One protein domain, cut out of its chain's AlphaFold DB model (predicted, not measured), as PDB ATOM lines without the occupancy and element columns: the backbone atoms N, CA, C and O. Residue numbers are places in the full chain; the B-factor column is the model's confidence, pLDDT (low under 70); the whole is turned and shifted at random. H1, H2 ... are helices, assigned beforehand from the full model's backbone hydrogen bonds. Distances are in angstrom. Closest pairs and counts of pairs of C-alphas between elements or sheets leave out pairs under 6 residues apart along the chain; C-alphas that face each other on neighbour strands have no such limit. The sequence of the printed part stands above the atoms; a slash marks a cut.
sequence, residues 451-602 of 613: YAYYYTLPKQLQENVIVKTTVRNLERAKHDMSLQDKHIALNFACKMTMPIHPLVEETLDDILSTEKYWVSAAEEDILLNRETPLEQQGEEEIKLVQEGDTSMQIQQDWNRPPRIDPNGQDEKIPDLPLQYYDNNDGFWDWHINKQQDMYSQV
ATOM      1  N   TYR A 451      47.535  -2.215  50.228       95.62
ATOM      2  CA  TYR A 451      46.625  -3.002  51.067       95.62
ATOM      3  C   TYR A 451      46.999  -2.904  52.550       95.62
ATOM      4  O   TYR A 451      46.107  -2.786  53.388       95.62
ATOM      5  N   ALA A 452      48.301  -2.863  52.862       95.00
ATOM      6  CA  ALA A 452      48.792  -2.738  54.231       95.00
ATOM      7  C   ALA A 452      48.235  -1.486  54.921       95.00
ATOM      8  O   ALA A 452      47.692  -1.575  56.017       95.00
ATOM      9  N   TYR A 453      48.281  -0.333  54.247       95.88
ATOM     10  CA  TYR A 453      47.726   0.909  54.777       95.88
ATOM     11  C   TYR A 453      46.191   0.911  54.780       95.88
ATOM     12  O   TYR A 453      45.588   1.339  55.764       95.88
ATOM     13  N   TYR A 454      45.544   0.378  53.737       96.31
ATOM     14  CA  TYR A 454      44.081   0.290  53.660       96.31
ATOM     15  C   TYR A 454      43.466  -0.454  54.854       96.31
ATOM     16  O   TYR A 454      42.502   0.033  55.444       96.31
ATOM     17  N   TYR A 455      44.040  -1.591  55.258       95.00
ATOM     18  CA  TYR A 455      43.518  -2.372  56.384       95.00
ATOM     19  C   TYR A 455      43.713  -1.699  57.751       95.00
ATOM     20  O   TYR A 455      43.087  -2.121  58.721       95.00
ATOM     21  N   THR A 456      44.509  -0.626  57.837       94.31
ATOM     22  CA  THR A 456      44.582   0.210  59.048       94.31
ATOM     23  C   THR A 456      43.443   1.226  59.153       94.31
ATOM     24  O   THR A 456      43.239   1.786  60.226       94.31
ATOM     25  N   LEU A 457      42.721   1.505  58.059       95.50
ATOM     26  CA  LEU A 457      41.660   2.517  58.038       95.50
ATOM     27  C   LEU A 457      40.440   2.072  58.869       95.50
ATOM     28  O   LEU A 457      40.182   0.875  58.979       95.50
ATOM     29  N   PRO A 458      39.628   2.999  59.403       96.06
ATOM     30  CA  PRO A 458      38.343   2.671  60.022       96.06
ATOM     31  C   PRO A 458      37.387   1.947  59.060       96.06
ATOM     32  O   PRO A 458      37.382   2.223  57.858       96.06
ATOM     33  N   LYS A 459      36.527   1.064  59.590       94.88
ATOM     34  CA  LYS A 459      35.598   0.244  58.785       94.88
ATOM     35  C   LYS A 459      34.698   1.072  57.867       94.88
ATOM     36  O   LYS A 459      34.532   0.702  56.713       94.88
ATOM     37  N   GLN A 460      34.220   2.229  58.329       94.38
ATOM     38  CA  GLN A 460      33.365   3.115  57.531       94.38
ATOM     39  C   GLN A 460      34.050   3.560  56.230       94.38
ATOM     40  O   GLN A 460      33.420   3.663  55.182       94.38
ATOM     41  N   LEU A 461      35.366   3.799  56.282       95.62
ATOM     42  CA  LEU A 461      36.154   4.164  55.107       95.62
ATOM     43  C   LEU A 461      36.527   2.953  54.264       95.62
ATOM     44  O   LEU A 461      36.559   3.054  53.041       95.62
ATOM     45  N   GLN A 462      36.788   1.808  54.899       95.44
ATOM     46  CA  GLN A 462      37.004   0.557  54.178       95.44
ATOM     47  C   GLN A 462      35.763   0.145  53.380       95.44
ATOM     48  O   GLN A 462      35.895  -0.441  52.314       95.44
ATOM     49  N   GLU A 463      34.562   0.454  53.861       94.81
ATOM     50  CA  GLU A 463      33.302   0.123  53.193       94.81
ATOM     51  C   GLU A 463      32.992   1.063  52.017       94.81
ATOM     52  O   GLU A 463      32.359   0.636  51.050       94.81
ATOM     53  N   ASN A 464      33.546   2.279  52.008       95.19
ATOM     54  CA  ASN A 464      33.290   3.269  50.968       95.19
ATOM     55  C   ASN A 464      33.827   2.851  49.578       95.19
ATOM     56  O   ASN A 464      35.007   2.526  49.394       95.19
ATOM     57  N   VAL A 465      32.958   2.918  48.561       94.56
ATOM     58  CA  VAL A 465      33.251   2.522  47.170       94.56
ATOM     59  C   VAL A 465      34.409   3.321  46.555       94.56
ATOM     60  O   VAL A 465      35.234   2.745  45.836       94.56
ATOM     61  N   ILE A 466      34.522   4.619  46.860       95.75
ATOM     62  CA  ILE A 466      35.583   5.496  46.339       95.75
ATOM     63  C   ILE A 466      36.944   5.032  46.859       95.75
ATOM     64  O   ILE A 466      37.893   4.893  46.083       95.75
ATOM     65  N   VAL A 467      37.037   4.722  48.155       97.31
ATOM     66  CA  VAL A 467      38.274   4.245  48.791       97.31
ATOM     67  C   VAL A 467      38.678   2.892  48.203       97.31
ATOM     68  O   VAL A 467      39.808   2.748  47.734       97.31
ATOM     69  N   LYS A 468      37.755   1.921  48.122       96.44
ATOM     70  CA  LYS A 468      38.025   0.593  47.528       96.44
ATOM     71  C   LYS A 468      38.524   0.697  46.084       96.44
ATOM     72  O   LYS A 468      39.501   0.046  45.709       96.44
ATOM     73  N   THR A 469      37.864   1.524  45.276       96.50
ATOM     74  CA  THR A 469      38.210   1.726  43.861       96.50
ATOM     75  C   THR A 469      39.569   2.399  43.716       96.50
ATOM     76  O   THR A 469      40.391   1.963  42.908       96.50
ATOM     77  N   THR A 470      39.846   3.399  44.555       97.31
ATOM     78  CA  THR A 470      41.140   4.087  44.599       97.31
ATOM     79  C   THR A 470      42.260   3.109  44.926       97.31
ATOM     80  O   THR A 470      43.234   3.042  44.180       97.31
ATOM     81  N   VAL A 471      42.106   2.275  45.962       97.38
ATOM     82  CA  VAL A 471      43.122   1.268  46.306       97.38
ATOM     83  C   VAL A 471      43.352   0.294  45.157       97.38
ATOM     84  O   VAL A 471      44.497   0.069  44.782       97.38
ATOM     85  N   ARG A 472      42.293  -0.253  44.541       96.62
ATOM     86  CA  ARG A 472      42.434  -1.187  43.405       96.62
ATOM     87  C   ARG A 472      43.183  -0.559  42.233       96.62
ATOM     88  O   ARG A 472      44.082  -1.192  41.678       96.62
ATOM     89  N   ASN A 473      42.824   0.669  41.870       97.25
ATOM     90  CA  ASN A 473      43.407   1.358  40.722       97.25
ATOM     91  C   ASN A 473      44.859   1.770  40.986       97.25
ATOM     92  O   ASN A 473      45.718   1.557  40.131       97.25
ATOM     93  N   LEU A 474      45.154   2.303  42.173       97.56
ATOM     94  CA  LEU A 474      46.518   2.664  42.556       97.56
ATOM     95  C   LEU A 474      47.416   1.431  42.686       97.56
ATOM     96  O   LEU A 474      48.562   1.455  42.243       97.56
ATOM     97  N   GLU A 475      46.904   0.340  43.247       96.38
ATOM     98  CA  GLU A 475      47.686  -0.877  43.441       96.38
ATOM     99  C   GLU A 475      47.983  -1.579  42.110       96.38
ATOM    100  O   GLU A 475      49.133  -1.925  41.847       96.38
ATOM    101  N   ARG A 476      46.972  -1.762  41.247       94.50
ATOM    102  CA  ARG A 476      47.092  -2.605  40.044       94.50
ATOM    103  C   ARG A 476      47.412  -1.843  38.764       94.50
ATOM    104  O   ARG A 476      48.144  -2.359  37.928       94.50
ATOM    105  N   ALA A 477      46.841  -0.653  38.573       95.69
ATOM    106  CA  ALA A 477      46.967   0.077  37.310       95.69
ATOM    107  C   ALA A 477      48.129   1.084  37.318       95.69
ATOM    108  O   ALA A 477      48.718   1.342  36.270       95.69
ATOM    109  N   LYS A 478      48.483   1.637  38.486       95.81
ATOM    110  CA  LYS A 478      49.522   2.673  38.639       95.81
ATOM    111  C   LYS A 478      50.831   2.101  39.182       95.81
ATOM    112  O   LYS A 478      51.172   2.272  40.350       95.81
ATOM    113  N   HIS A 479      51.555   1.370  38.339       94.25
ATOM    114  CA  HIS A 479      52.850   0.757  38.680       94.25
ATOM    115  C   HIS A 479      54.021   1.755  38.669       94.25
ATOM    116  O   HIS A 479      55.054   1.503  39.277       94.25
ATOM    117  N   ASP A 480      53.842   2.881  37.986       96.19
ATOM    118  CA  ASP A 480      54.752   4.019  37.870       96.19
ATOM    119  C   ASP A 480      54.790   4.905  39.127       96.19
ATOM    120  O   ASP A 480      55.728   5.674  39.320       96.19
ATOM    121  N   MET A 481      53.783   4.787  39.992       96.12
ATOM    122  CA  MET A 481      53.652   5.586  41.206       96.12
ATOM    123  C   MET A 481      54.366   4.930  42.395       96.12
ATOM    124  O   MET A 481      54.205   3.730  42.638       96.12
ATOM    125  N   SER A 482      55.114   5.722  43.171       95.50
ATOM    126  CA  SER A 482      55.769   5.238  44.391       95.50
ATOM    127  C   SER A 482      54.739   4.825  45.453       95.50
ATOM    128  O   SER A 482      53.618   5.337  45.478       95.50
ATOM    129  N   LEU A 483      55.100   3.916  46.369       94.81
ATOM    130  CA  LEU A 483      54.198   3.516  47.462       94.81
ATOM    131  C   LEU A 483      53.791   4.723  48.332       94.81
ATOM    132  O   LEU A 483      52.645   4.813  48.768       94.81
ATOM    133  N   GLN A 484      54.701   5.676  48.541       95.12
ATOM    134  CA  GLN A 484      54.428   6.894  49.302       95.12
ATOM    135  C   GLN A 484      53.363   7.765  48.627       95.12
ATOM    136  O   GLN A 484      52.421   8.203  49.288       95.12
ATOM    137  N   ASP A 485      53.454   7.965  47.314       96.00
ATOM    138  CA  ASP A 485      52.458   8.743  46.569       96.00
ATOM    139  C   ASP A 485      51.098   8.038  46.561       96.00
ATOM    140  O   ASP A 485      50.060   8.680  46.721       96.00
ATOM    141  N   LYS A 486      51.095   6.699  46.482       97.00
ATOM    142  CA  LYS A 486      49.877   5.891  46.632       97.00
ATOM    143  C   LYS A 486      49.241   6.068  48.015       97.00
ATOM    144  O   LYS A 486      48.021   6.212  48.105       97.00
ATOM    145  N   HIS A 487      50.042   6.104  49.083       96.25
ATOM    146  CA  HIS A 487      49.559   6.391  50.437       96.25
ATOM    147  C   HIS A 487      48.939   7.788  50.541       96.25
ATOM    148  O   HIS A 487      47.856   7.931  51.110       96.25
ATOM    149  N   ILE A 488      49.591   8.808  49.977       96.56
ATOM    150  CA  ILE A 488      49.097  10.193  49.981       96.56
ATOM    151  C   ILE A 488      47.785  10.296  49.197       96.56
ATOM    152  O   ILE A 488      46.823  10.886  49.691       96.56
ATOM    153  N   ALA A 489      47.711   9.677  48.019       97.00
ATOM    154  CA  ALA A 489      46.507   9.655  47.199       97.00
ATOM    155  C   ALA A 489      45.344   8.945  47.909       97.00
ATOM    156  O   ALA A 489      44.224   9.456  47.907       97.00
ATOM    157  N   LEU A 490      45.602   7.818  48.587       97.19
ATOM    158  CA  LEU A 490      44.579   7.155  49.396       97.19
ATOM    159  C   LEU A 490      44.141   8.022  50.583       97.19
ATOM    160  O   LEU A 490      42.952   8.130  50.857       97.19
ATOM    161  N   ASN A 491      45.083   8.675  51.269       97.06
ATOM    162  CA  ASN A 491      44.790   9.579  52.382       97.06
ATOM    163  C   ASN A 491      43.913  10.767  51.942       97.06
ATOM    164  O   ASN A 491      42.985  11.146  52.656       97.06
ATOM    165  N   PHE A 492      44.162  11.309  50.748       97.38
ATOM    166  CA  PHE A 492      43.319  12.330  50.135       97.38
ATOM    167  C   PHE A 492      41.926  11.789  49.775       97.38
ATOM    168  O   PHE A 492      40.925  12.418  50.110       97.38
ATOM    169  N   ALA A 493      41.834  10.591  49.187       97.38
ATOM    170  CA  ALA A 493      40.547   9.952  48.904       97.38
ATOM    171  C   ALA A 493      39.717   9.733  50.182       97.38
ATOM    172  O   ALA A 493      38.528  10.036  50.197       97.38
ATOM    173  N   CYS A 494      40.348   9.309  51.285       96.94
ATOM    174  CA  CYS A 494      39.692   9.194  52.591       96.94
ATOM    175  C   CYS A 494      39.149  10.535  53.107       96.94
ATOM    176  O   CYS A 494      38.093  10.573  53.735       96.94
ATOM    177  N   LYS A 495      39.845  11.648  52.844       95.94
ATOM    178  CA  LYS A 495      39.370  12.987  53.220       95.94
ATOM    179  C   LYS A 495      38.109  13.378  52.445       95.94
ATOM    180  O   LYS A 495      37.213  13.966  53.043       95.94
ATOM    181  N   MET A 496      38.024  13.024  51.163       94.31
ATOM    182  CA  MET A 496      36.857  13.315  50.316       94.31
ATOM    183  C   MET A 496      35.607  12.525  50.715       94.31
ATOM    184  O   MET A 496      34.500  12.935  50.397       94.31
ATOM    185  N   THR A 497      35.772  11.406  51.422       93.81
ATOM    186  CA  THR A 497      34.656  10.585  51.917       93.81
ATOM    187  C   THR A 497      34.167  10.979  53.311       93.81
ATOM    188  O   THR A 497      33.256  10.349  53.840       93.81
ATOM    189  N   MET A 498      34.790  11.979  53.940       92.12
ATOM    190  CA  MET A 498      34.329  12.500  55.226       92.12
ATOM    191  C   MET A 498      33.060  13.345  55.044       92.12
ATOM    192  O   MET A 498      32.888  13.936  53.978       92.12
ATOM    193  N   PRO A 499      32.213  13.469  56.084       91.00
ATOM    194  CA  PRO A 499      31.076  14.381  56.054       91.00
ATOM    195  C   PRO A 499      31.499  15.796  55.646       91.00
ATOM    196  O   PRO A 499      32.521  16.313  56.121       91.00
ATOM    197  N   ILE A 500      30.721  16.396  54.749       89.50
ATOM    198  CA  ILE A 500      30.942  17.752  54.251       89.50
ATOM    199  C   ILE A 500      30.516  18.743  55.343       89.50
ATOM    200  O   ILE A 500      29.642  18.464  56.159       89.50
ATOM    201  N   HIS A 501      31.200  19.883  55.426       92.75
ATOM    202  CA  HIS A 501      30.812  20.932  56.363       92.75
ATOM    203  C   HIS A 501      29.532  21.627  55.858       92.75
ATOM    204  O   HIS A 501      29.502  21.951  54.673       92.75
ATOM    205  N   PRO A 502      28.558  21.978  56.720       90.75
ATOM    206  CA  PRO A 502      27.273  22.545  56.289       90.75
ATOM    207  C   PRO A 502      27.381  23.770  55.370       90.75
ATOM    208  O   PRO A 502      26.660  23.877  54.398       90.75
ATOM    209  N   LEU A 503      28.343  24.670  55.617       89.31
ATOM    210  CA  LEU A 503      28.585  25.824  54.730       89.31
ATOM    211  C   LEU A 503      28.978  25.435  53.297       89.31
ATOM    212  O   LEU A 503      28.694  26.165  52.360       89.31
ATOM    213  N   VAL A 504      29.701  24.325  53.134       89.69
ATOM    214  CA  VAL A 504      30.077  23.823  51.807       89.69
ATOM    215  C   VAL A 504      28.903  23.065  51.197       89.69
ATOM    216  O   VAL A 504      28.665  23.191  50.004       89.69
ATOM    217  N   GLU A 505      28.164  22.319  52.015       88.00
ATOM    218  CA  GLU A 505      26.931  21.635  51.620       88.00
ATOM    219  C   GLU A 505      25.901  22.625  51.065       88.00
ATOM    220  O   GLU A 505      25.492  22.450  49.931       88.00
ATOM    221  N   GLU A 506      25.625  23.739  51.751       87.94
ATOM    222  CA  GLU A 506      24.727  24.807  51.274       87.94
ATOM    223  C   GLU A 506      25.165  25.356  49.909       87.94
ATOM    224  O   GLU A 506      24.370  25.438  48.979       87.94
ATOM    225  N   THR A 507      26.461  25.641  49.730       87.31
ATOM    226  CA  THR A 507      26.961  26.106  48.426       87.31
ATOM    227  C   THR A 507      26.869  25.046  47.327       87.31
ATOM    228  O   THR A 507      26.743  25.392  46.155       87.31
ATOM    229  N   LEU A 508      26.972  23.761  47.672       85.62
ATOM    230  CA  LEU A 508      26.817  22.664  46.717       85.62
ATOM    231  C   LEU A 508      25.344  22.446  46.382       85.62
ATOM    232  O   LEU A 508      25.024  22.255  45.214       85.62
ATOM    233  N   ASP A 509      24.465  22.540  47.372       84.75
ATOM    234  CA  ASP A 509      23.021  22.483  47.204       84.75
ATOM    235  C   ASP A 509      22.530  23.649  46.348       84.75
ATOM    236  O   ASP A 509      21.694  23.437  45.480       84.75
ATOM    237  N   ASP A 510      23.094  24.850  46.481       84.00
ATOM    238  CA  ASP A 510      22.819  25.977  45.580       84.00
ATOM    239  C   ASP A 510      23.234  25.663  44.133       84.00
ATOM    240  O   ASP A 510      22.503  25.951  43.182       84.00
ATOM    241  N   ILE A 511      24.392  25.022  43.936       83.75
ATOM    242  CA  ILE A 511      24.851  24.588  42.604       83.75
ATOM    243  C   ILE A 511      23.939  23.490  42.037       83.75
ATOM    244  O   ILE A 511      23.670  23.477  40.838       83.75
ATOM    245  N   LEU A 512      23.465  22.569  42.874       80.50
ATOM    246  CA  LEU A 512      22.582  21.479  42.460       80.50
ATOM    247  C   LEU A 512      21.134  21.944  42.260       80.50
ATOM    248  O   LEU A 512      20.440  21.404  41.406       80.50
ATOM    249  N   SER A 513      20.683  22.952  43.007       79.31
ATOM    250  CA  SER A 513      19.319  23.494  42.971       79.31
ATOM    251  C   SER A 513      19.137  24.639  41.975       79.31
ATOM    252  O   SER A 513      17.995  24.958  41.630       79.31
ATOM    253  N   THR A 514      20.224  25.205  41.434       76.75
ATOM    254  CA  THR A 514      20.218  26.113  40.267       76.75
ATOM    255  C   THR A 514      19.895  25.364  38.969       76.75
ATOM    256  O   THR A 514      20.551  25.486  37.933       76.75
ATOM    257  N   GLU A 515      18.830  24.572  39.007       72.00
ATOM    258  CA  GLU A 515      18.278  23.901  37.849       72.00
ATOM    259  C   GLU A 515      17.463  24.876  37.000       72.00
ATOM    260  O   GLU A 515      16.869  25.848  37.473       72.00
ATOM    261  N   LYS A 516      17.385  24.581  35.700       80.19
ATOM    262  CA  LYS A 516      16.549  25.340  34.771       80.19
ATOM    263  C   LYS A 516      15.084  25.302  35.226       80.19
ATOM    264  O   LYS A 516      14.518  24.226  35.443       80.19
ATOM    265  N   TYR A 517      14.471  26.481  35.319       81.12
ATOM    266  CA  TYR A 517      13.048  26.619  35.620       81.12
ATOM    267  C   TYR A 517      12.198  25.835  34.608       81.12
ATOM    268  O   TYR A 517      12.429  25.922  33.398       81.12
ATOM    269  N   TRP A 518      11.244  25.044  35.106       81.12
ATOM    270  CA  TRP A 518      10.310  24.288  34.272       81.12
ATOM    271  C   TRP A 518       8.978  25.022  34.216       81.12
ATOM    272  O   TRP A 518       8.273  25.075  35.221       81.12
ATOM    273  N   VAL A 519       8.664  25.559  33.040       80.69
ATOM    274  CA  VAL A 519       7.432  26.305  32.778       80.69
ATOM    275  C   VAL A 519       6.250  25.334  32.778       80.69
ATOM    276  O   VAL A 519       6.308  24.290  32.125       80.69
ATOM    277  N   SER A 520       5.211  25.639  33.549       80.56
ATOM    278  CA  SER A 520       3.944  24.891  33.521       80.56
ATOM    279  C   SER A 520       3.090  25.290  32.314       80.56
ATOM    280  O   SER A 520       3.254  26.380  31.771       80.56
ATOM    281  N   ALA A 521       2.144  24.445  31.902       77.31
ATOM    282  CA  ALA A 521       1.229  24.752  30.801       77.31
ATOM    283  C   ALA A 521       0.422  26.037  31.067       77.31
ATOM    284  O   ALA A 521       0.208  26.841  30.165       77.31
ATOM    285  N   ALA A 522       0.053  26.282  32.330       76.88
ATOM    286  CA  ALA A 522      -0.615  27.516  32.741       76.88
ATOM    287  C   ALA A 522       0.269  28.763  32.538       76.88
ATOM    288  O   ALA A 522      -0.213  29.810  32.115       76.88
ATOM    289  N   GLU A 523       1.568  28.660  32.821       77.00
ATOM    290  CA  GLU A 523       2.527  29.746  32.585       77.00
ATOM    291  C   GLU A 523       2.823  29.947  31.098       77.00
ATOM    292  O   GLU A 523       3.009  31.079  30.662       77.00
ATOM    293  N   GLU A 524       2.841  28.873  30.309       78.44
ATOM    294  CA  GLU A 524       3.009  28.942  28.857       78.44
ATOM    295  C   GLU A 524       1.849  29.704  28.196       78.44
ATOM    296  O   GLU A 524       2.090  30.607  27.390       78.44
ATOM    297  N   ASP A 525       0.607  29.436  28.611       74.00
ATOM    298  CA  ASP A 525      -0.582  30.166  28.149       74.00
ATOM    299  C   ASP A 525      -0.524  31.664  28.506       74.00
ATOM    300  O   ASP A 525      -0.934  32.520  27.714       74.00
ATOM    301  N   ILE A 526       0.019  32.006  29.680       74.19
ATOM    302  CA  ILE A 526       0.237  33.400  30.096       74.19
ATOM    303  C   ILE A 526       1.313  34.060  29.225       74.19
ATOM    304  O   ILE A 526       1.132  35.189  28.768       74.19
ATOM    305  N   LEU A 527       2.416  33.358  28.949       74.56
ATOM    306  CA  LEU A 527       3.505  33.861  28.109       74.56
ATOM    307  C   LEU A 527       3.071  34.081  26.651       74.56
ATOM    308  O   LEU A 527       3.537  35.033  26.024       74.56
ATOM    309  N   LEU A 528       2.176  33.243  26.116       75.75
ATOM    310  CA  LEU A 528       1.655  33.354  24.746       75.75
ATOM    311  C   LEU A 528       0.726  34.559  24.542       75.75
ATOM    312  O   LEU A 528       0.696  35.128  23.451       75.75
ATOM    313  N   ASN A 529      -0.010  34.961  25.578       71.25
ATOM    314  CA  ASN A 529      -0.962  36.079  25.526       71.25
ATOM    315  C   ASN A 529      -0.347  37.425  25.952       71.25
ATOM    316  O   ASN A 529      -1.060  38.413  26.132       71.25
ATOM    317  N   ARG A 530       0.974  37.471  26.136       66.44
ATOM    318  CA  ARG A 530       1.689  38.625  26.676       66.44
ATOM    319  C   ARG A 530       2.075  39.628  25.582       66.44
ATOM    320  O   ARG A 530       2.724  39.266  24.605       66.44
ATOM    321  N   GLU A 531       1.749  40.910  25.777       61.41
ATOM    322  CA  GLU A 531       2.092  41.992  24.830       61.41
ATOM    323  C   GLU A 531       3.423  42.716  25.150       61.41
ATOM    324  O   GLU A 531       4.005  43.347  24.267       61.41
ATOM    325  N   THR A 532       3.948  42.622  26.381       62.69
ATOM    326  CA  THR A 532       5.155  43.346  26.848       62.69
ATOM    327  C   THR A 532       6.287  42.413  27.315       62.69
ATOM    328  O   THR A 532       6.007  41.359  27.873       62.69
ATOM    329  N   PRO A 533       7.582  42.760  27.160       66.88
ATOM    330  CA  PRO A 533       8.701  41.936  27.649       66.88
ATOM    331  C   PRO A 533       8.794  41.859  29.187       66.88
ATOM    332  O   PRO A 533       8.584  42.861  29.870       66.88
ATOM    333  N   LEU A 534       9.201  40.696  29.723       65.50
ATOM    334  CA  LEU A 534       9.340  40.406  31.169       65.50
ATOM    335  C   LEU A 534      10.237  41.388  31.941       65.50
ATOM    336  O   LEU A 534      10.034  41.626  33.125       65.50
ATOM    337  N   GLU A 535      11.222  41.977  31.269       66.75
ATOM    338  CA  GLU A 535      12.226  42.851  31.884       66.75
ATOM    339  C   GLU A 535      11.686  44.252  32.246       66.75
ATOM    340  O   GLU A 535      12.367  45.001  32.943       66.75
ATOM    341  N   GLN A 536      10.483  44.628  31.781       63.72
ATOM    342  CA  GLN A 536       9.965  46.004  31.878       63.72
ATOM    343  C   GLN A 536       8.870  46.226  32.935       63.72
ATOM    344  O   GLN A 536       8.540  47.378  33.219       63.72
ATOM    345  N   GLN A 537       8.322  45.175  33.549       53.91
ATOM    346  CA  GLN A 537       7.298  45.287  34.595       53.91
ATOM    347  C   GLN A 537       7.710  44.460  35.815       53.91
ATOM    348  O   GLN A 537       7.460  43.263  35.895       53.91
ATOM    349  N   GLY A 538       8.385  45.108  36.765       55.75
ATOM    350  CA  GLY A 538       8.692  44.513  38.061       55.75
ATOM    351  C   GLY A 538       7.434  44.371  38.924       55.75
ATOM    352  O   GLY A 538       6.657  45.311  39.057       55.75
ATOM    353  N   GLU A 539       7.278  43.194  39.527       55.19
ATOM    354  CA  GLU A 539       6.404  42.856  40.668       55.19
ATOM    355  C   GLU A 539       4.876  42.757  40.466       55.19
ATOM    356  O   GLU A 539       4.247  42.002  41.210       55.19
ATOM    357  N   GLU A 540       4.243  43.404  39.479       54.66
ATOM    358  CA  GLU A 540       2.762  43.375  39.370       54.66
ATOM    359  C   GLU A 540       2.170  42.049  38.839       54.66
ATOM    360  O   GLU A 540       1.009  41.735  39.100       54.66
ATOM    361  N   GLU A 541       2.963  41.215  38.165       53.88
ATOM    362  CA  GLU A 541       2.467  40.022  37.459       53.88
ATOM    363  C   GLU A 541       2.321  38.766  38.338       53.88
ATOM    364  O   GLU A 541       1.541  37.872  38.016       53.88
ATOM    365  N   ILE A 542       2.989  38.705  39.499       53.25
ATOM    366  CA  ILE A 542       2.917  37.535  40.402       53.25
ATOM    367  C   ILE A 542       1.507  37.383  41.014       53.25
ATOM    368  O   ILE A 542       1.129  36.301  41.461       53.25
ATOM    369  N   LYS A 543       0.679  38.437  40.987       51.72
ATOM    370  CA  LYS A 543      -0.706  38.390  41.485       51.72
ATOM    371  C   LYS A 543      -1.727  37.856  40.475       51.72
ATOM    372  O   LYS A 543      -2.778  37.391  40.903       51.72
ATOM    373  N   LEU A 544      -1.441  37.869  39.169       51.72
ATOM    374  CA  LEU A 544      -2.424  37.470  38.146       51.72
ATOM    375  C   LEU A 544      -2.615  35.949  38.019       51.72
ATOM    376  O   LEU A 544      -3.613  35.506  37.460       51.72
ATOM    377  N   VAL A 545      -1.710  35.148  38.586       52.81
ATOM    378  CA  VAL A 545      -1.792  33.676  38.566       52.81
ATOM    379  C   VAL A 545      -2.876  33.136  39.522       52.81
ATOM    380  O   VAL A 545      -3.287  31.988  39.390       52.81
ATOM    381  N   GLN A 546      -3.382  33.936  40.474       51.22
ATOM    382  CA  GLN A 546      -4.250  33.432  41.553       51.22
ATOM    383  C   GLN A 546      -5.770  33.542  41.319       51.22
ATOM    384  O   GLN A 546      -6.511  32.901  42.058       51.22
ATOM    385  N   GLU A 547      -6.268  34.293  40.326       51.75
ATOM    386  CA  GLU A 547      -7.708  34.649  40.268       51.75
ATOM    387  C   GLU A 547      -8.431  34.342  38.935       51.75
ATOM    388  O   GLU A 547      -9.491  34.896  38.646       51.75
ATOM    389  N   GLY A 548      -7.910  33.422  38.119       52.03
ATOM    390  CA  GLY A 548      -8.515  33.023  36.839       52.03
ATOM    391  C   GLY A 548      -9.326  31.722  36.885       52.03
ATOM    392  O   GLY A 548      -8.977  30.774  36.193       52.03
ATOM    393  N   ASP A 549     -10.416  31.650  37.649       51.59
ATOM    394  CA  ASP A 549     -11.206  30.412  37.849       51.59
ATOM    395  C   ASP A 549     -12.182  30.083  36.682       51.59
ATOM    396  O   ASP A 549     -13.298  29.604  36.885       51.59
ATOM    397  N   THR A 550     -11.810  30.385  35.428       51.47
ATOM    398  CA  THR A 550     -12.688  30.188  34.242       51.47
ATOM    399  C   THR A 550     -12.014  29.582  33.001       51.47
ATOM    400  O   THR A 550     -12.508  29.761  31.888       51.47
ATOM    401  N   SER A 551     -10.943  28.797  33.149       50.38
ATOM    402  CA  SER A 551     -10.373  28.022  32.034       50.38
ATOM    403  C   SER A 551     -10.736  26.531  32.114       50.38
ATOM    404  O   SER A 551     -10.734  25.900  33.170       50.38
ATOM    405  N   MET A 552     -11.108  25.965  30.963       54.25
ATOM    406  CA  MET A 552     -11.255  24.523  30.743       54.25
ATOM    407  C   MET A 552     -10.051  23.764  31.316       54.25
ATOM    408  O   MET A 552      -8.938  24.245  31.158       54.25
ATOM    409  N   GLN A 553     -10.279  22.584  31.919       55.81
ATOM    410  CA  GLN A 553      -9.249  21.653  32.416       55.81
ATOM    411  C   GLN A 553      -7.961  21.735  31.582       55.81
ATOM    412  O   GLN A 553      -7.903  21.163  30.490       55.81
ATOM    413  N   ILE A 554      -6.960  22.467  32.084       57.50
ATOM    414  CA  ILE A 554      -5.656  22.597  31.435       57.50
ATOM    415  C   ILE A 554      -5.122  21.171  31.285       57.50
ATOM    416  O   ILE A 554      -4.990  20.433  32.267       57.50
ATOM    417  N   GLN A 555      -4.952  20.735  30.036       58.25
ATOM    418  CA  GLN A 555      -4.477  19.393  29.727       58.25
ATOM    419  C   GLN A 555      -3.081  19.220  30.329       58.25
ATOM    420  O   GLN A 555      -2.219  20.056  30.099       58.25
ATOM    421  N   GLN A 556      -2.923  18.149  31.116       60.28
ATOM    422  CA  GLN A 556      -1.691  17.622  31.717       60.28
ATOM    423  C   GLN A 556      -0.399  18.376  31.363       60.28
ATOM    424  O   GLN A 556       0.085  18.278  30.236       60.28
ATOM    425  N   ASP A 557       0.211  19.010  32.370       67.00
ATOM    426  CA  ASP A 557       1.610  19.427  32.301       67.00
ATOM    427  C   ASP A 557       2.478  18.273  31.777       67.00
ATOM    428  O   ASP A 557       2.341  17.119  32.205       67.00
ATOM    429  N   TRP A 558       3.400  18.580  30.866       77.06
ATOM    430  CA  TRP A 558       4.403  17.616  30.425       77.06
ATOM    431  C   TRP A 558       5.168  17.078  31.641       77.06
ATOM    432  O   TRP A 558       5.647  17.853  32.474       77.06
ATOM    433  N   ASN A 559       5.306  15.749  31.736       78.31
ATOM    434  CA  ASN A 559       6.069  15.117  32.811       78.31
ATOM    435  C   ASN A 559       7.479  15.714  32.861       78.31
ATOM    436  O   ASN A 559       8.233  15.628  31.887       78.31
ATOM    437  N   ARG A 560       7.841  16.297  34.009       78.25
ATOM    438  CA  ARG A 560       9.195  16.807  34.238       78.25
ATOM    439  C   ARG A 560      10.202  15.662  34.065       78.25
ATOM    440  O   ARG A 560       9.907  14.540  34.492       78.25
ATOM    441  N   PRO A 561      11.389  15.916  33.481       81.81
ATOM    442  CA  PRO A 561      12.469  14.938  33.491       81.81
ATOM    443  C   PRO A 561      12.727  14.458  34.927       81.81
ATOM    444  O   PRO A 561      12.623  15.276  35.847       81.81
ATOM    445  N   PRO A 562      13.043  13.168  35.142       79.44
ATOM    446  CA  PRO A 562      13.353  12.666  36.473       79.44
ATOM    447  C   PRO A 562      14.546  13.448  37.028       79.44
ATOM    448  O   PRO A 562      15.624  13.449  36.434       79.44
ATOM    449  N   ARG A 563      14.318  14.155  38.136       79.75
ATOM    450  CA  ARG A 563      15.352  14.900  38.855       79.75
ATOM    451  C   ARG A 563      15.961  13.994  39.910       79.75
ATOM    452  O   ARG A 563      15.246  13.224  40.554       79.75
ATOM    453  N   ILE A 564      17.272  14.089  40.056       77.75
ATOM    454  CA  ILE A 564      18.013  13.361  41.075       77.75
ATOM    455  C   ILE A 564      18.005  14.256  42.311       77.75
ATOM    456  O   ILE A 564      18.425  15.407  42.249       77.75
ATOM    457  N   ASP A 565      17.459  13.748  43.412       78.19
ATOM    458  CA  ASP A 565      17.558  14.412  44.712       78.19
ATOM    459  C   ASP A 565      19.056  14.597  45.048       78.19
ATOM    460  O   ASP A 565      19.818  13.658  44.814       78.19
ATOM    461  N   PRO A 566      19.509  15.742  45.594       74.50
ATOM    462  CA  PRO A 566      20.885  15.908  46.080       74.50
ATOM    463  C   PRO A 566      21.374  14.760  46.981       74.50
ATOM    464  O   PRO A 566      22.557  14.422  46.983       74.50
ATOM    465  N   ASN A 567      20.449  14.114  47.701       77.25
ATOM    466  CA  ASN A 567      20.708  12.940  48.539       77.25
ATOM    467  C   ASN A 567      20.337  11.602  47.873       77.25
ATOM    468  O   ASN A 567      20.545  10.524  48.441       77.25
ATOM    469  N   GLY A 568      19.748  11.657  46.683       75.50
ATOM    470  CA  GLY A 568      19.380  10.515  45.866       75.50
ATOM    471  C   GLY A 568      20.610   9.837  45.275       75.50
ATOM    472  O   GLY A 568      21.539  10.476  44.794       75.50
ATOM    473  N   GLN A 569      20.617   8.507  45.303       77.38
ATOM    474  CA  GLN A 569      21.597   7.712  44.572       77.38
ATOM    475  C   GLN A 569      20.946   7.179  43.301       77.38
ATOM    476  O   GLN A 569      19.913   6.512  43.391       77.38
ATOM    477  N   ASP A 570      21.576   7.424  42.151       79.00
ATOM    478  CA  ASP A 570      21.116   6.927  40.846       79.00
ATOM    479  C   ASP A 570      21.006   5.400  40.816       79.00
ATOM    480  O   ASP A 570      20.052   4.834  40.284       79.00
ATOM    481  N   GLU A 571      21.976   4.721  41.429       86.38
ATOM    482  CA  GLU A 571      22.025   3.268  41.516       86.38
ATOM    483  C   GLU A 571      22.677   2.837  42.834       86.38
ATOM    484  O   GLU A 571      23.747   3.320  43.216       86.38
ATOM    485  N   LYS A 572      22.042   1.896  43.542       85.25
ATOM    486  CA  LYS A 572      22.614   1.305  44.757       85.25
ATOM    487  C   LYS A 572      23.556   0.169  44.376       85.25
ATOM    488  O   LYS A 572      23.114  -0.907  43.981       85.25
ATOM    489  N   ILE A 573      24.853   0.399  44.539       88.44
ATOM    490  CA  ILE A 573      25.887  -0.616  44.318       88.44
ATOM    491  C   ILE A 573      25.984  -1.503  45.571       88.44
ATOM    492  O   ILE A 573      26.060  -0.967  46.677       88.44
ATOM    493  N   PRO A 574      26.000  -2.843  45.444       89.12
ATOM    494  CA  PRO A 574      26.159  -3.724  46.595       89.12
ATOM    495  C   PRO A 574      27.535  -3.550  47.248       89.12
ATOM    496  O   PRO A 574      28.572  -3.539  46.574       89.12
ATOM    497  N   ASP A 575      27.552  -3.483  48.578       89.62
ATOM    498  CA  ASP A 575      28.784  -3.366  49.350       89.62
ATOM    499  C   ASP A 575      29.573  -4.679  49.345       89.62
ATOM    500  O   ASP A 575      29.268  -5.632  50.058       89.62
ATOM    501  N   LEU A 576      30.637  -4.716  48.542       92.62
ATOM    502  CA  LEU A 576      31.569  -5.842  48.479       92.62
ATOM    503  C   LEU A 576      32.923  -5.478  49.093       92.62
ATOM    504  O   LEU A 576      33.386  -4.346  48.916       92.62
ATOM    505  N   PRO A 577      33.604  -6.407  49.788       92.19
ATOM    506  CA  PRO A 577      34.927  -6.149  50.335       92.19
ATOM    507  C   PRO A 577      35.968  -5.960  49.223       92.19
ATOM    508  O   PRO A 577      35.788  -6.354  48.066       92.19
ATOM    509  N   LEU A 578      37.100  -5.357  49.587       93.06
ATOM    510  CA  LEU A 578      38.210  -5.135  48.662       93.06
ATOM    511  C   LEU A 578      38.766  -6.461  48.117       93.06
ATOM    512  O   LEU A 578      38.958  -6.582  46.903       93.06
ATOM    513  N   GLN A 579      38.962  -7.429  49.014       93.25
ATOM    514  CA  GLN A 579      39.309  -8.819  48.737       93.25
ATOM    515  C   GLN A 579      38.173  -9.699  49.271       93.25
ATOM    516  O   GLN A 579      37.857  -9.642  50.459       93.25
ATOM    517  N   TYR A 580      37.532 -10.460  48.388       94.75
ATOM    518  CA  TYR A 580      36.468 -11.391  48.752       94.75
ATOM    519  C   TYR A 580      37.061 -12.791  48.916       94.75
ATOM    520  O   TYR A 580      37.726 -13.282  48.004       94.75
ATOM    521  N   TYR A 581      36.813 -13.409  50.069       94.38
ATOM    522  CA  TYR A 581      37.206 -14.781  50.379       94.38
ATOM    523  C   TYR A 581      35.938 -15.579  50.693       94.38
ATOM    524  O   TYR A 581      35.153 -15.161  51.543       94.38
ATOM    525  N   ASP A 582      35.745 -16.720  50.028       95.88
ATOM    526  CA  ASP A 582      34.745 -17.702  50.457       95.88
ATOM    527  C   ASP A 582      35.326 -18.468  51.643       95.88
ATOM    528  O   ASP A 582      36.105 -19.401  51.473       95.88
ATOM    529  N   ASN A 583      35.052 -17.964  52.843       95.56
ATOM    530  CA  ASN A 583      35.709 -18.395  54.073       95.56
ATOM    531  C   ASN A 583      34.712 -18.985  55.078       95.56
ATOM    532  O   ASN A 583      34.878 -18.842  56.287       95.56
ATOM    533  N   ASN A 584      33.646 -19.618  54.582       96.12
ATOM    534  CA  ASN A 584      32.632 -20.248  55.430       96.12
ATOM    535  C   ASN A 584      33.196 -21.433  56.242       96.12
ATOM    536  O   ASN A 584      32.682 -21.744  57.313       96.12
ATOM    537  N   ASP A 585      34.249 -22.080  55.740       94.81
ATOM    538  CA  ASP A 585      34.947 -23.216  56.355       94.81
ATOM    539  C   ASP A 585      36.257 -22.826  57.073       94.81
ATOM    540  O   ASP A 585      36.932 -23.691  57.632       94.81
ATOM    541  N   GLY A 586      36.622 -21.538  57.061       94.94
ATOM    542  CA  GLY A 586      37.871 -21.024  57.634       94.94
ATOM    543  C   GLY A 586      39.137 -21.380  56.844       94.94
ATOM    544  O   GLY A 586      40.246 -21.143  57.328       94.94
ATOM    545  N   PHE A 587      39.028 -21.945  55.633       95.50
ATOM    546  CA  PHE A 587      40.192 -22.376  54.849       95.50
ATOM    547  C   PHE A 587      41.183 -21.233  54.570       95.50
ATOM    548  O   PHE A 587      42.403 -21.435  54.586       95.50
ATOM    549  N   TRP A 588      40.683 -20.013  54.347       96.88
ATOM    550  CA  TRP A 588      41.513 -18.854  54.014       96.88
ATOM    551  C   TRP A 588      42.083 -18.126  55.231       96.88
ATOM    552  O   TRP A 588      42.976 -17.299  55.044       96.88
ATOM    553  N   ASP A 589      41.665 -18.447  56.458       94.88
ATOM    554  CA  ASP A 589      42.127 -17.755  57.672       94.88
ATOM    555  C   ASP A 589      43.651 -17.778  57.799       94.88
ATOM    556  O   ASP A 589      44.287 -16.755  58.059       94.88
ATOM    557  N   TRP A 590      44.269 -18.931  57.532       94.94
ATOM    558  CA  TRP A 590      45.725 -19.050  57.549       94.94
ATOM    559  C   TRP A 590      46.396 -18.142  56.508       94.94
ATOM    560  O   TRP A 590      47.419 -17.514  56.791       94.94
ATOM    561  N   HIS A 591      45.824 -18.048  55.305       92.81
ATOM    562  CA  HIS A 591      46.358 -17.203  54.240       92.81
ATOM    563  C   HIS A 591      46.202 -15.716  54.567       92.81
ATOM    564  O   HIS A 591      47.145 -14.952  54.374       92.81
ATOM    565  N   ILE A 592      45.042 -15.321  55.098       91.81
ATOM    566  CA  ILE A 592      44.734 -13.946  55.501       91.81
ATOM    567  C   ILE A 592      45.670 -13.508  56.629       91.81
ATOM    568  O   ILE A 592      46.307 -12.466  56.506       91.81
ATOM    569  N   ASN A 593      45.833 -14.326  57.673       91.81
ATOM    570  CA  ASN A 593      46.740 -14.027  58.787       91.81
ATOM    571  C   ASN A 593      48.183 -13.872  58.297       91.81
ATOM    572  O   ASN A 593      48.855 -12.898  58.613       91.81
ATOM    573  N   LYS A 594      48.637 -14.771  57.419       89.62
ATOM    574  CA  LYS A 594      49.969 -14.677  56.818       89.62
ATOM    575  C   LYS A 594      50.140 -13.434  55.935       89.62
ATOM    576  O   LYS A 594      51.227 -12.860  55.907       89.62
ATOM    577  N   GLN A 595      49.108 -13.015  55.199       90.06
ATOM    578  CA  GLN A 595      49.138 -11.751  54.456       90.06
ATOM    579  C   GLN A 595      49.205 -10.549  55.403       90.06
ATOM    580  O   GLN A 595      49.971  -9.630  55.141       90.06
ATOM    581  N   GLN A 596      48.453 -10.561  56.504       88.56
ATOM    582  CA  GLN A 596      48.495  -9.505  57.518       88.56
ATOM    583  C   GLN A 596      49.871  -9.412  58.185       88.56
ATOM    584  O   GLN A 596      50.405  -8.312  58.321       88.56
ATOM    585  N   ASP A 597      50.495 -10.549  58.497       89.38
ATOM    586  CA  ASP A 597      51.874 -10.597  58.985       89.38
ATOM    587  C   ASP A 597      52.844  -9.978  57.971       89.38
ATOM    588  O   ASP A 597      53.735  -9.218  58.345       89.38
ATOM    589  N   MET A 598      52.661 -10.240  56.672       88.19
ATOM    590  CA  MET A 598      53.451  -9.580  55.629       88.19
ATOM    591  C   MET A 598      53.168  -8.075  55.554       88.19
ATOM    592  O   MET A 598      54.107  -7.294  55.432       88.19
ATOM    593  N   TYR A 599      51.908  -7.651  55.662       90.19
ATOM    594  CA  TYR A 599      51.535  -6.234  55.676       90.19
ATOM    595  C   TYR A 599      52.143  -5.490  56.866       90.19
ATOM    596  O   TYR A 599      52.544  -4.342  56.710       90.19
ATOM    597  N   SER A 600      52.289  -6.144  58.021       86.88
ATOM    598  CA  SER A 600      52.955  -5.559  59.194       86.88
ATOM    599  C   SER A 600      54.442  -5.250  58.969       86.88
ATOM    600  O   SER A 600      55.012  -4.422  59.675       86.88
ATOM    601  N   GLN A 601      55.067  -5.893  57.975       89.50
ATOM    602  CA  GLN A 601      56.462  -5.666  57.587       89.50
ATOM    603  C   GLN A 601      56.602  -4.570  56.520       89.50
ATOM    604  O   GLN A 601      57.720  -4.159  56.211       89.50
ATOM    605  N   VAL A 602      55.490  -4.101  55.942       90.38
ATOM    606  CA  VAL A 602      55.482  -2.994  54.980       90.38
ATOM    607  C   VAL A 602      55.564  -1.678  55.745       90.38
ATOM    608  O   VAL A 602      54.833  -1.452  56.707       90.38
TER     609      VAL A 602
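AT A GLANCE: This is residues 451 to 602 of the 613 residues of an uncharacterized protein of Pseudocohnilembus persalinus (UniProt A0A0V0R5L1). A knot of short helices, H1 to H4, makes the head at one end of a long rod, with H8 beside it; from this head the chain runs out through H5 and H6 to the far end, turns back at H7, and returns as a long stretch with no named element to H8. Residues 501 to 507, 528 to 543 and 582 to 588 stand free, and the first and last printed C-alphas, those of Tyr 451 and Val 602, are 9.7 A apart. The printed part has 152 residues with eight named helices, H1 to H8 in order along the chain, and no named strand; the class is all helix, though under half of the residues, 74, are in named elements. The whole is extended, with a radius of gyration of the C-alphas of 27.6 A and spans of 80 by 35 by 28 A.

IN THESE COORDINATES: Begin with the longest helix, H4, residues 483 to 496: find C-alpha 483 at (54.198, 3.516, 47.462) and follow it 20.1 A to C-alpha 496. Before it come H3, residues 465 to 476, 16.4 A long, H2, residues 459 to 463, and H1, residues 451 to 454, whose C-alpha 451 is at (46.625, -3.002, 51.067). After it look for H5, residues 502 to 513, 15.5 A, H6, residues 521 to 528, 10.5 A, and H7, residues 540 to 546, 12.4 A. H8, residues 589 to 600, runs 16.4 A to C-alpha 600 at (52.955, -5.559, 59.194).

HOW THE PARTS SIT: Look first at H4 and H3, a helical hairpin: they touch, closest at the C-alphas of Val 467 and Ala 493, 6.1 A apart, and run opposite ways at a shallow tilt of 12 degrees. H1 only just touches H3, through residues 471 to 475 of H3 alone, with 3 pairs of C-alphas within 8 A, the closest Tyr 451 and Val 471 at 7.3 A. H8 touches H1 with residues 596 to 600 alone; the closest C-alphas, Ala 452 and Tyr 599, are 4.7 A apart. H2 is close to but not clearly touching H4, the closest C-alphas being Leu 461 and Cys 494 at 6.6 A. H5, H6 and H7 touch no helix; H6 and H7 are only just apart, 8.4 A at their closest C-alphas. Each O i to N i+4 pair is within hydrogen-bond range in H2, H3, H4, H5, H6 and H8; H7 has 0 of 3, with 1 of 4 O i to N i+3 pairs, and H1 is too short for such a pair.

THE WHOLE: The farthest C-alphas, Glu 531 and Trp 590, are 81.9 A apart. The printed part has no cut; the long links are H6 to H7, 11 residues, and H7 to H8, 42 residues. Confidence is under 70 at residues 530 to 557, against a mean pLDDT of 83.5 of the printed part.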